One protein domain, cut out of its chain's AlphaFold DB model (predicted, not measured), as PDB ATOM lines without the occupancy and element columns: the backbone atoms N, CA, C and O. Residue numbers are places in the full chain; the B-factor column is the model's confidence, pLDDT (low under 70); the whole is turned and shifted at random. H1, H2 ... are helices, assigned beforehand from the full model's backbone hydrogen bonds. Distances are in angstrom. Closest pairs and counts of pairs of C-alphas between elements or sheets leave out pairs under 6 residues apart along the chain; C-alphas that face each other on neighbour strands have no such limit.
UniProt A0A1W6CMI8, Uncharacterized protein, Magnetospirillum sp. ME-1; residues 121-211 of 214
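AT A GLANCE: This is residues 121 to 211 of the 214 residues of an uncharacterized protein of Magnetospirillum sp. ME-1 (UniProt A0A1W6CMI8). Three helices, H1, H2 and H3, run up and down at small angles to one another with their centres in a triangle, and a helical hairpin of H4 and H5 packs on H2 and H3 but not on H1, H4 crossing the first part of the long H2 and H5 crossing H3. H6 makes a tail at one end, where residues 206 to 211 stick out. The printed part has 91 residues with six named helices, H1 to H6 in order along the chain, and no named strand; the class is all helix. It is compact by its radius of gyration of the C-alphas, 13.0 A, yet elongated in outline, spanning 45 by 26 by 24 A.

IN THESE COORDINATES: H1 holds residues 121 to 129 and begins with C-alpha 121 at (314.481, 180.384, 166.877). H2, residues 133 to 154, is the longest helix at 31.5 A and ends with C-alpha 154 at (328.297, 170.898, 160.004). H3 covers residues 160 to 170 over 16.0 A, H4 residues 172 to 181 over 14.4 A, and H5 residues 183 to 193 over 15.2 A. H6, residues 201 to 209, ends with C-alpha 209 at (294.689, 188.267, 167.133); H1 and H6 each measure 12.3 A.

HOW THE PARTS SIT: H3 is the hub, touching four helices. It forms a helical hairpin with H2, at a shallow tilt of 14 degrees, opposite ways; residues 140 to 147 alone of H2 touch it, and the closest C-alphas, of Trp 144 and Val 164, are 6.8 A apart. H5 touches H3 only just about perpendicular, at 72 degrees, with the C-alphas of Ala 165 and Leu 189 closest at 4.7 A. H3 and H4 only just touch, with 3 pairs of C-alphas within 8 A, and only at the corner; the closest are those of Val 168 and Arg 175, 6.9 A. H3 and H6 also only just touch, with 3 such pairs, only at their ends; the C-alphas of Asp 170 and Arg 202 are closest at 6.7 A. H1 and H2 form a hairpin, at a shallow tilt of 16 degrees, with the C-alphas of Ala 127 and Arg 136 closest at 4.9 A; residues 135 to 143 alone of H2 touch H1. H4 touches residues 133 to 137 alone of H2, about perpendicular at 74 degrees, with the C-alphas of Ala 137 and Ala 174 closest at 4.7 A. H4 and H5 form a hairpin at a steep tilt of 43 degrees, closest at the C-alphas of Leu 178 and Leu 186, 6.2 A. H1 is apart from H4 and H5. Every O i to N i+4 pair is within hydrogen-bond range in H1, H2, H5 and H6, against 6 of 7 in H3 and 5 of 6 in H4.

THE WHOLE: The two C-alphas farthest apart, of Gly 155 and Leu 211, are 44.7 A apart. The printed part has no cut and no long link. Mean pLDDT of the printed part is 87.4; residues 195 to 198 and 208 to 211 are under 70.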
ATOM      1  N   ASN A 121     315.875 180.294 166.444       77.31
ATOM      2  CA  ASN A 121     314.481 180.384 166.877       77.31
ATOM      3  C   ASN A 121     314.110 181.830 167.216       77.31
ATOM      4  O   ASN A 121     312.999 182.269 166.920       77.31
ATOM      5  N   VAL A 122     315.049 182.596 167.785       82.62
ATOM      6  CA  VAL A 122     314.853 184.029 168.045       82.62
ATOM      7  C   VAL A 122     314.693 184.803 166.736       82.62
ATOM      8  O   VAL A 122     313.824 185.667 166.653       82.62
ATOM      9  N   LEU A 123     315.498 184.507 165.711       88.00
ATOM     10  CA  LEU A 123     315.379 185.146 164.397       88.00
ATOM     11  C   LEU A 123     314.050 184.804 163.717       88.00
ATOM     12  O   LEU A 123     313.378 185.717 163.237       88.00
ATOM     13  N   THR A 124     313.632 183.532 163.743       89.81
ATOM     14  CA  THR A 124     312.308 183.110 163.257       89.81
ATOM     15  C   THR A 124     311.200 183.895 163.966       89.81
ATOM     16  O   THR A 124     310.378 184.535 163.314       89.81
ATOM     17  N   TRP A 125     311.215 183.917 165.302       87.19
ATOM     18  CA  TRP A 125     310.216 184.623 166.104       87.19
ATOM     19  C   TRP A 125     310.178 186.127 165.797       87.19
ATOM     20  O   TRP A 125     309.106 186.682 165.547       87.19
ATOM     21  N   LYS A 126     311.343 186.787 165.736       89.12
ATOM     22  CA  LYS A 126     311.448 188.211 165.379       89.12
ATOM     23  C   LYS A 126     310.867 188.484 163.996       89.12
ATOM     24  O   LYS A 126     310.102 189.430 163.840       89.12
ATOM     25  N   ALA A 127     311.199 187.659 163.003       92.50
ATOM     26  CA  ALA A 127     310.704 187.829 161.641       92.50
ATOM     27  C   ALA A 127     309.178 187.659 161.557       92.50
ATOM     28  O   ALA A 127     308.516 188.377 160.812       92.50
ATOM     29  N   MET A 128     308.603 186.757 162.354       89.88
ATOM     30  CA  MET A 128     307.153 186.548 162.396       89.88
ATOM     31  C   MET A 128     306.402 187.683 163.099       89.88
ATOM     32  O   MET A 128     305.281 188.001 162.709       89.88
ATOM     33  N   ARG A 129     307.009 188.309 164.114       85.69
ATOM     34  CA  ARG A 129     306.393 189.388 164.909       85.69
ATOM     35  C   ARG A 129     306.643 190.793 164.380       85.69
ATOM     36  O   ARG A 129     305.935 191.717 164.767       85.69
ATOM     37  N   GLU A 130     307.644 190.979 163.529       92.06
ATOM     38  CA  GLU A 130     307.991 192.294 163.000       92.06
ATOM     39  C   GLU A 130     306.848 192.831 162.114       92.06
ATOM     40  O   GLU A 130     306.511 192.199 161.116       92.06
ATOM     41  N   PRO A 131     306.222 193.978 162.430       90.19
ATOM     42  CA  PRO A 131     305.101 194.506 161.653       90.19
ATOM     43  C   PRO A 131     305.520 195.132 160.313       90.19
ATOM     44  O   PRO A 131     304.699 195.194 159.392       90.19
ATOM     45  N   HIS A 132     306.770 195.576 160.163       94.69
ATOM     46  CA  HIS A 132     307.234 196.271 158.968       94.69
ATOM     47  C   HIS A 132     307.775 195.294 157.902       94.69
ATOM     48  O   HIS A 132     308.774 194.607 158.134       94.69
ATOM     49  N   PRO A 133     307.206 195.257 156.681       93.56
ATOM     50  CA  PRO A 133     307.525 194.225 155.689       93.56
ATOM     51  C   PRO A 133     308.977 194.256 155.199       93.56
ATOM     52  O   PRO A 133     309.548 193.200 154.934       93.56
ATOM     53  N   VAL A 134     309.606 195.436 155.120       95.75
ATOM     54  CA  VAL A 134     311.033 195.548 154.753       95.75
ATOM     55  C   VAL A 134     311.914 194.926 155.830       95.75
ATOM     56  O   VAL A 134     312.819 194.163 155.509       95.75
ATOM     57  N   ARG A 135     311.610 195.191 157.105       96.50
ATOM     58  CA  ARG A 135     312.411 194.678 158.216       96.50
ATOM     59  C   ARG A 135     312.205 193.174 158.385       96.50
ATOM     60  O   ARG A 135     313.168 192.458 158.625       96.50
ATOM     61  N   ARG A 136     310.989 192.669 158.149       94.69
ATOM     62  CA  ARG A 136     310.739 191.222 158.046       94.69
ATOM     63  C   ARG A 136     311.565 190.561 156.958       94.69
ATOM     64  O   ARG A 136     312.147 189.515 157.207       94.69
ATOM     65  N   ALA A 137     311.616 191.148 155.761       95.69
ATOM     66  CA  ALA A 137     312.416 190.602 154.669       95.69
ATOM     67  C   ALA A 137     313.902 190.505 155.056       95.69
ATOM     68  O   ALA A 137     314.524 189.483 154.791       95.69
ATOM     69  N   GLU A 138     314.444 191.519 155.738       96.06
ATOM     70  CA  GLU A 138     315.807 191.481 156.288       96.06
ATOM     71  C   GLU A 138     315.980 190.363 157.322       96.06
ATOM     72  O   GLU A 138     316.909 189.572 157.207       96.06
ATOM     73  N   LEU A 139     315.059 190.235 158.280       95.62
ATOM     74  CA  LEU A 139     315.115 189.193 159.311       95.62
ATOM     75  C   LEU A 139     315.008 187.775 158.724       95.62
ATOM     76  O   LEU A 139     315.668 186.856 159.208       95.62
ATOM     77  N   TRP A 140     314.221 187.586 157.662       94.94
ATOM     78  CA  TRP A 140     314.158 186.309 156.950       94.94
ATOM     79  C   TRP A 140     315.466 185.967 156.233       94.94
ATOM     80  O   TRP A 140     315.864 184.802 156.231       94.94
ATOM     81  N   LEU A 141     316.152 186.966 155.669       94.38
ATOM     82  CA  LEU A 141     317.489 186.784 155.101       94.38
ATOM     83  C   LEU A 141     318.504 186.445 156.194       94.38
ATOM     84  O   LEU A 141     319.200 185.447 156.059       94.38
ATOM     85  N   GLU A 142     318.511 187.187 157.309       94.88
ATOM     86  CA  GLU A 142     319.373 186.906 158.468       94.88
ATOM     87  C   GLU A 142     319.166 185.467 158.981       94.88
ATOM     88  O   GLU A 142     320.128 184.745 159.252       94.88
ATOM     89  N   ARG A 143     317.908 185.010 159.065       93.19
ATOM     90  CA  ARG A 143     317.576 183.636 159.463       93.19
ATOM     91  C   ARG A 143     318.115 182.600 158.481       93.19
ATOM     92  O   ARG A 143     318.622 181.565 158.913       93.19
ATOM     93  N   TRP A 144     317.977 182.838 157.182       93.25
ATOM     94  CA  TRP A 144     318.444 181.900 156.164       93.25
ATOM     95  C   TRP A 144     319.970 181.881 156.050       93.25
ATOM     96  O   TRP A 144     320.545 180.797 155.995       93.25
ATOM     97  N   ASP A 145     320.641 183.031 156.138       93.00
ATOM     98  CA  ASP A 145     322.102 183.120 156.266       93.00
ATOM     99  C   ASP A 145     322.608 182.282 157.450       93.00
ATOM    100  O   ASP A 145     323.577 181.533 157.309       93.00
ATOM    101  N   ALA A 146     321.924 182.340 158.600       90.44
ATOM    102  CA  ALA A 146     322.267 181.524 159.762       90.44
ATOM    103  C   ALA A 146     322.138 180.012 159.483       90.44
ATOM    104  O   ALA A 146     323.023 179.245 159.870       90.44
ATOM    105  N   VAL A 147     321.093 179.575 158.757       89.56
ATOM    106  CA  VAL A 147     320.968 178.169 158.313       89.56
ATOM    107  C   VAL A 147     322.164 177.780 157.446       89.56
ATOM    108  O   VAL A 147     322.817 176.773 157.719       89.56
ATOM    109  N   LEU A 148     322.472 178.578 156.420       89.56
ATOM    110  CA  LEU A 148     323.558 178.288 155.480       89.56
ATOM    111  C   LEU A 148     324.926 178.251 156.165       89.56
ATOM    112  O   LEU A 148     325.767 177.406 155.849       89.56
ATOM    113  N   HIS A 149     325.158 179.161 157.110       89.56
ATOM    114  CA  HIS A 149     326.385 179.192 157.891       89.56
ATOM    115  C   HIS A 149     326.564 177.893 158.682       89.56
ATOM    116  O   HIS A 149     327.611 177.252 158.584       89.56
ATOM    117  N   ARG A 150     325.517 177.444 159.379       84.25
ATOM    118  CA  ARG A 150     325.547 176.210 160.167       84.25
ATOM    119  C   ARG A 150     325.738 174.964 159.309       84.25
ATOM    120  O   ARG A 150     326.469 174.060 159.695       84.25
ATOM    121  N   GLU A 151     325.123 174.905 158.132       88.50
ATOM    122  CA  GLU A 151     325.346 173.806 157.183       88.50
ATOM    123  C   GLU A 151     326.803 173.705 156.745       88.50
ATOM    124  O   GLU A 151     327.358 172.609 156.637       88.50
ATOM    125  N   LYS A 152     327.435 174.859 156.513       89.19
ATOM    126  CA  LYS A 152     328.851 174.931 156.166       89.19
ATOM    127  C   LYS A 152     329.729 174.417 157.307       89.19
ATOM    128  O   LYS A 152     330.689 173.701 157.035       89.19
ATOM    129  N   GLU A 153     329.408 174.758 158.552       88.50
ATOM    130  CA  GLU A 153     330.133 174.268 159.732       88.50
ATOM    131  C   GLU A 153     329.910 172.770 159.976       88.50
ATOM    132  O   GLU A 153     330.855 172.042 160.272       88.50
ATOM    133  N   ALA A 154     328.675 172.294 159.804       85.31
ATOM    134  CA  ALA A 154     328.297 170.898 160.004       85.31
ATOM    135  C   ALA A 154     328.695 169.976 158.833       85.31
ATOM    136  O   ALA A 154     328.647 168.755 158.970       85.31
ATOM    137  N   GLY A 155     329.065 170.537 157.676       87.38
ATOM    138  CA  GLY A 155     329.426 169.780 156.474       87.38
ATOM    139  C   GLY A 155     328.247 169.046 155.825       87.38
ATOM    140  O   GLY A 155     328.449 168.052 155.126       87.38
ATOM    141  N   GLY A 156     327.016 169.506 156.055       86.06
ATOM    142  CA  GLY A 156     325.803 168.824 155.617       86.06
ATOM    143  C   GLY A 156     324.604 169.759 155.511       86.06
ATOM    144  O   GLY A 156     324.589 170.839 156.091       86.06
ATOM    145  N   ARG A 157     323.592 169.341 154.745       83.69
ATOM    146  CA  ARG A 157     322.360 170.113 154.535       83.69
ATOM    147  C   ARG A 157     321.456 170.039 155.768       83.69
ATOM    148  O   ARG A 157     321.270 168.968 156.339       83.69
ATOM    149  N   SER A 158     320.865 171.168 156.132       82.19
ATOM    150  CA  SER A 158     319.966 171.348 157.262       82.19
ATOM    151  C   SER A 158     318.521 171.109 156.838       82.19
ATOM    152  O   SER A 158     318.057 171.598 155.804       82.19
ATOM    153  N   SER A 159     317.776 170.390 157.676       75.62
ATOM    154  CA  SER A 159     316.325 170.240 157.541       75.62
ATOM    155  C   SER A 159     315.573 171.563 157.746       75.62
ATOM    156  O   SER A 159     314.431 171.691 157.308       75.62
ATOM    157  N   GLU A 160     316.214 172.571 158.350       84.19
ATOM    158  CA  GLU A 160     315.618 173.887 158.612       84.19
ATOM    159  C   GLU A 160     315.405 174.721 157.340       84.19
ATOM    160  O   GLU A 160     314.565 175.620 157.339       84.19
ATOM    161  N   ARG A 161     316.090 174.408 156.228       88.31
ATOM    162  CA  ARG A 161     315.858 175.097 154.947       88.31
ATOM    163  C   ARG A 161     314.391 175.023 154.521       88.31
ATOM    164  O   ARG A 161     313.783 176.035 154.190       88.31
ATOM    165  N   GLY A 162     313.796 173.833 154.586       87.69
ATOM    166  CA  GLY A 162     312.391 173.644 154.225       87.69
ATOM    167  C   GLY A 162     311.438 174.453 155.113       87.69
ATOM    168  O   GLY A 162     310.446 174.985 154.616       87.69
ATOM    169  N   LEU A 163     311.767 174.596 156.403       86.50
ATOM    170  CA  LEU A 163     310.992 175.394 157.355       86.50
ATOM    171  C   LEU A 163     311.008 176.872 156.976       86.50
ATOM    172  O   LEU A 163     309.952 177.459 156.754       86.50
ATOM    173  N   VAL A 164     312.203 177.462 156.864       91.06
ATOM    174  CA  VAL A 164     312.358 178.893 156.570       91.06
ATOM    175  C   VAL A 164     311.738 179.221 155.214       91.06
ATOM    176  O   VAL A 164     310.966 180.170 155.100       91.06
ATOM    177  N   ALA A 165     311.977 178.385 154.201       91.81
ATOM    178  CA  ALA A 165     311.362 178.531 152.886       91.81
ATOM    179  C   ALA A 165     309.825 178.503 152.944       91.81
ATOM    180  O   ALA A 165     309.165 179.319 152.295       91.81
ATOM    181  N   GLY A 166     309.245 177.593 153.731       90.38
ATOM    182  CA  GLY A 166     307.800 177.503 153.931       90.38
ATOM    183  C   GLY A 166     307.217 178.692 154.702       90.38
ATOM    184  O   GLY A 166     306.159 179.191 154.326       90.38
ATOM    185  N   LEU A 167     307.914 179.191 155.726       91.00
ATOM    186  CA  LEU A 167     307.507 180.378 156.485       91.00
ATOM    187  C   LEU A 167     307.528 181.628 155.600       91.00
ATOM    188  O   LEU A 167     306.533 182.348 155.516       91.00
ATOM    189  N   VAL A 168     308.613 181.853 154.857       92.75
ATOM    190  CA  VAL A 168     308.714 182.990 153.930       92.75
ATOM    191  C   VAL A 168     307.668 182.891 152.817       92.75
ATOM    192  O   VAL A 168     307.167 183.912 152.357       92.75
ATOM    193  N   ALA A 169     307.291 181.682 152.389       91.44
ATOM    194  CA  ALA A 169     306.265 181.472 151.367       91.44
ATOM    195  C   ALA A 169     304.903 182.102 151.708       91.44
ATOM    196  O   ALA A 169     304.222 182.591 150.805       91.44
ATOM    197  N   ASP A 170     304.520 182.078 152.986       91.06
ATOM    198  CA  ASP A 170     303.260 182.646 153.485       91.06
ATOM    199  C   ASP A 170     303.347 184.168 153.716       91.06
ATOM    200  O   ASP A 170     302.333 184.841 153.895       91.06
ATOM    201  N   ASP A 171     304.552 184.744 153.655       92.50
ATOM    202  CA  ASP A 171     304.801 186.179 153.785       92.50
ATOM    203  C   ASP A 171     304.795 186.877 152.413       92.50
ATOM    204  O   ASP A 171     305.835 187.172 151.816       92.50
ATOM    205  N   SER A 172     303.602 187.154 151.876       91.94
ATOM    206  CA  SER A 172     303.461 187.749 150.536       91.94
ATOM    207  C   SER A 172     304.151 189.108 150.382       91.94
ATOM    208  O   SER A 172     304.639 189.428 149.298       91.94
ATOM    209  N   GLU A 173     304.198 189.908 151.449       94.38
ATOM    210  CA  GLU A 173     304.804 191.243 151.423       94.38
ATOM    211  C   GLU A 173     306.331 191.167 151.426       94.38
ATOM    212  O   GLU A 173     306.971 191.796 150.582       94.38
ATOM    213  N   ALA A 174     306.925 190.359 152.312       93.94
ATOM    214  CA  ALA A 174     308.369 190.155 152.329       93.94
ATOM    215  C   ALA A 174     308.832 189.526 151.012       93.94
ATOM    216  O   ALA A 174     309.810 189.979 150.429       93.94
ATOM    217  N   ARG A 175     308.087 188.554 150.469       94.00
ATOM    218  CA  ARG A 175     308.385 187.970 149.149       94.00
ATOM    219  C   ARG A 175     308.357 188.994 148.027       94.00
ATOM    220  O   ARG A 175     309.211 188.942 147.141       94.00
ATOM    221  N   TRP A 176     307.377 189.899 148.033       96.25
ATOM    222  CA  TRP A 176     307.317 190.967 147.039       96.25
ATOM    223  C   TRP A 176     308.569 191.842 147.118       96.25
ATOM    224  O   TRP A 176     309.175 192.106 146.087       96.25
ATOM    225  N   ILE A 177     309.018 192.199 148.323       96.62
ATOM    226  CA  ILE A 177     310.251 192.970 148.537       96.62
ATOM    227  C   ILE A 177     311.481 192.190 148.055       96.62
ATOM    228  O   ILE A 177     312.251 192.706 147.245       96.62
ATOM    229  N   LEU A 178     311.632 190.935 148.491       95.44
ATOM    230  CA  LEU A 178     312.760 190.068 148.138       95.44
ATOM    231  C   LEU A 178     312.883 189.862 146.629       95.44
ATOM    232  O   LEU A 178     313.993 189.843 146.106       95.44
ATOM    233  N   ARG A 179     311.763 189.792 145.901       96.00
ATOM    234  CA  ARG A 179     311.774 189.701 144.434       96.00
ATOM    235  C   ARG A 179     312.549 190.849 143.776       96.00
ATOM    236  O   ARG A 179     313.134 190.632 142.720       96.00
ATOM    237  N   TYR A 180     312.541 192.045 144.362       94.69
ATOM    238  CA  TYR A 180     313.234 193.212 143.812       94.69
ATOM    239  C   TYR A 180     314.601 193.460 144.447       94.69
ATOM    240  O   TYR A 180     315.483 193.993 143.780       94.69
ATOM    241  N   THR A 181     314.783 193.105 145.720       94.50
ATOM    242  CA  THR A 181     316.017 193.417 146.452       94.50
ATOM    243  C   THR A 181     317.027 192.275 146.458       94.50
ATOM    244  O   THR A 181     318.225 192.556 146.497       94.50
ATOM    245  N   ARG A 182     316.572 191.016 146.442       95.00
ATOM    246  CA  ARG A 182     317.381 189.784 146.548       95.00
ATOM    247  C   ARG A 182     316.751 188.629 145.740       95.00
ATOM    248  O   ARG A 182     316.330 187.623 146.319       95.00
ATOM    249  N   PRO A 183     316.607 188.762 144.409       93.44
ATOM    250  CA  PRO A 183     315.944 187.754 143.578       93.44
ATOM    251  C   PRO A 183     316.608 186.369 143.644       93.44
ATOM    252  O   PRO A 183     315.910 185.360 143.580       93.44
ATOM    253  N   GLU A 184     317.928 186.308 143.811       92.88
ATOM    254  CA  GLU A 184     318.702 185.074 143.969       92.88
ATOM    255  C   GLU A 184     318.287 184.281 145.215       92.88
ATOM    256  O   GLU A 184     318.022 183.083 145.133       92.88
ATOM    257  N   TRP A 185     318.095 184.971 146.339       91.88
ATOM    258  CA  TRP A 185     317.615 184.374 147.582       91.88
ATOM    259  C   TRP A 185     316.196 183.843 147.449       91.88
ATOM    260  O   TRP A 185     315.885 182.744 147.905       91.88
ATOM    261  N   LEU A 186     315.325 184.611 146.790       91.75
ATOM    262  CA  LEU A 186     313.954 184.178 146.551       91.75
ATOM    263  C   LEU A 186     313.906 182.903 145.693       91.75
ATOM    264  O   LEU A 186     313.061 182.046 145.940       91.75
ATOM    265  N   MET A 187     314.812 182.755 144.720       92.38
ATOM    266  CA  MET A 187     314.921 181.532 143.919       92.38
ATOM    267  C   MET A 187     315.338 180.322 144.761       92.38
ATOM    268  O   MET A 187     314.755 179.251 144.597       92.38
ATOM    269  N   GLU A 188     316.308 180.483 145.665       92.12
ATOM    270  CA  GLU A 188     316.729 179.413 146.581       92.12
ATOM    271  C   GLU A 188     315.595 179.001 147.525       92.12
ATOM    272  O   GLU A 188     315.260 177.818 147.613       92.12
ATOM    273  N   LEU A 189     314.931 179.978 148.151       91.62
ATOM    274  CA  LEU A 189     313.759 179.749 148.998       91.62
ATOM    275  C   LEU A 189     312.646 179.022 148.227       91.62
ATOM    276  O   LEU A 189     312.055 178.069 148.730       91.62
ATOM    277  N   ASP A 190     312.363 179.429 146.988       91.25
ATOM    278  CA  ASP A 190     311.322 178.800 146.173       91.25
ATOM    279  C   ASP A 190     311.673 177.367 145.755       91.25
ATOM    280  O   ASP A 190     310.769 176.529 145.682       91.25
ATOM    281  N   ALA A 191     312.950 177.065 145.510       90.81
ATOM    282  CA  ALA A 191     313.409 175.706 145.233       90.81
ATOM    283  C   ALA A 191     313.244 174.800 146.462       90.81
ATOM    284  O   ALA A 191     312.753 173.678 146.357       90.81
ATOM    285  N   GLU A 192     313.591 175.311 147.640       90.25
ATOM    286  CA  GLU A 192     313.554 174.574 148.907       90.25
ATOM    287  C   GLU A 192     312.113 174.326 149.369       90.25
ATOM    288  O   GLU A 192     311.767 173.237 149.831       90.25
ATOM    289  N   ARG A 193     311.219 175.288 149.114       84.44
ATOM    290  CA  ARG A 193     309.783 175.163 149.380       84.44
ATOM    291  C   ARG A 193     309.116 174.034 148.594       84.44
ATOM    292  O   ARG A 193     308.135 173.478 149.076       84.44
ATOM    293  N   GLN A 194     309.588 173.686 147.393       79.81
ATOM    294  CA  GLN A 194     308.957 172.622 146.593       79.81
ATOM    295  C   GLN A 194     308.957 171.264 147.310       79.81
ATOM    296  O   GLN A 194     308.084 170.442 147.041       79.81
ATOM    297  N   GLY A 195     309.894 171.048 148.240       69.38
ATOM    298  CA  GLY A 195     309.940 169.864 149.097       69.38
ATOM    299  C   GLY A 195     309.213 170.007 150.439       69.38
ATOM    300  O   GLY A 195     309.182 169.045 151.203       69.38
ATOM    301  N   ALA A 196     308.649 171.176 150.752       66.75
ATOM    302  CA  ALA A 196     308.086 171.493 152.061       66.75
ATOM    303  C   ALA A 196     306.549 171.514 152.055       66.75
ATOM    304  O   ALA A 196     305.899 171.807 151.047       66.75
ATOM    305  N   GLN A 197     305.950 171.227 153.213       65.12
ATOM    306  CA  GLN A 197     304.504 171.367 153.385       65.12
ATOM    307  C   GLN A 197     304.081 172.848 153.395       65.12
ATOM    308  O   GLN A 197     304.864 173.709 153.802       65.12
ATOM    309  N   PRO A 198     302.847 173.175 152.968       69.25
ATOM    310  CA  PRO A 198     302.326 174.533 153.071       69.25
ATOM    311  C   PRO A 198     302.216 174.970 154.537       69.25
ATOM    312  O   PRO A 198     301.494 174.343 155.308       69.25
ATOM    313  N   ILE A 199     302.875 176.070 154.896       82.94
ATOM    314  CA  ILE A 199     302.756 176.711 156.211       82.94
ATOM    315  C   ILE A 199     301.869 177.947 156.042       82.94
ATOM    316  O   ILE A 199     302.023 178.677 155.070       82.94
ATOM    317  N   ARG A 200     300.896 178.150 156.939       84.81
ATOM    318  CA  ARG A 200     299.931 179.270 156.888       84.81
ATOM    319  C   ARG A 200     299.992 180.140 158.143       84.81
ATOM    320  O   ARG A 200     298.963 180.553 158.678       84.81
ATOM    321  N   TRP A 201     301.204 180.362 158.636       86.00
ATOM    322  CA  TRP A 201     301.454 180.962 159.939       86.00
ATOM    323  C   TRP A 201     300.847 182.358 160.090       86.00
ATOM    324  O   TRP A 201     300.308 182.661 161.150       86.00
ATOM    325  N   ARG A 202     300.856 183.198 159.045       83.44
ATOM    326  CA  ARG A 202     300.305 184.558 159.140       83.44
ATOM    327  C   ARG A 202     298.810 184.539 159.319       83.44
ATOM    328  O   ARG A 202     298.284 185.234 160.175       83.44
ATOM    329  N   LYS A 203     298.123 183.727 158.516       80.31
ATOM    330  CA  LYS A 203     296.666 183.587 158.616       80.31
ATOM    331  C   LYS A 203     296.265 183.044 159.974       80.31
ATOM    332  O   LYS A 203     295.242 183.451 160.511       80.31
ATOM    333  N   GLU A 204     297.058 182.123 160.508       77.62
ATOM    334  CA  GLU A 204     296.841 181.593 161.845       77.62
ATOM    335  C   GLU A 204     297.087 182.657 162.918       77.62
ATOM    336  O   GLU A 204     296.239 182.820 163.788       77.62
ATOM    337  N   MET A 205     298.157 183.449 162.816       74.56
ATOM    338  CA  MET A 205     298.408 184.577 163.718       74.56
ATOM    339  C   MET A 205     297.313 185.645 163.659       74.56
ATOM    340  O   MET A 205     296.758 185.999 164.694       74.56
ATOM    341  N   GLU A 206     296.921 186.090 162.467       76.00
ATOM    342  CA  GLU A 206     295.823 187.046 162.286       76.00
ATOM    343  C   GLU A 206     294.494 186.515 162.841       76.00
ATOM    344  O   GLU A 206     293.674 187.280 163.347       76.00
ATOM    345  N   ALA A 207     294.237 185.209 162.714       74.19
ATOM    346  CA  ALA A 207     293.044 184.593 163.282       74.19
ATOM    347  C   ALA A 207     293.086 184.593 164.816       74.19
ATOM    348  O   ALA A 207     292.053 184.831 165.436       74.19
ATOM    349  N   MET A 208     294.261 184.367 165.411       65.69
ATOM    350  CA  MET A 208     294.463 184.414 166.862       65.69
ATOM    351  C   MET A 208     294.305 185.836 167.414       65.69
ATOM    352  O   MET A 208     293.624 186.016 168.416       65.69
ATOM    353  N   GLU A 209     294.835 186.855 166.734       66.62
ATOM    354  CA  GLU A 209     294.689 188.267 167.133       66.62
ATOM    355  C   GLU A 209     293.234 188.768 167.105       66.62
ATOM    356  O   GLU A 209     292.894 189.744 167.772       66.62
ATOM    357  N   ARG A 210     292.358 188.117 166.327       65.94
ATOM    358  CA  ARG A 210     290.930 188.465 166.219       65.94
ATOM    359  C   ARG A 210     290.053 187.806 167.285       65.94
ATOM    360  O   ARG A 210     288.861 188.120 167.336       65.94
ATOM    361  N   LEU A 211     290.584 186.886 168.093       56.88
ATOM    362  CA  LEU A 211     289.819 186.266 169.173       56.88
ATOM    363  C   LEU A 211     289.639 187.268 170.334       56.88
ATOM    364  O   LEU A 211     290.569 188.004 170.664       56.88
TER     365      LEU A 211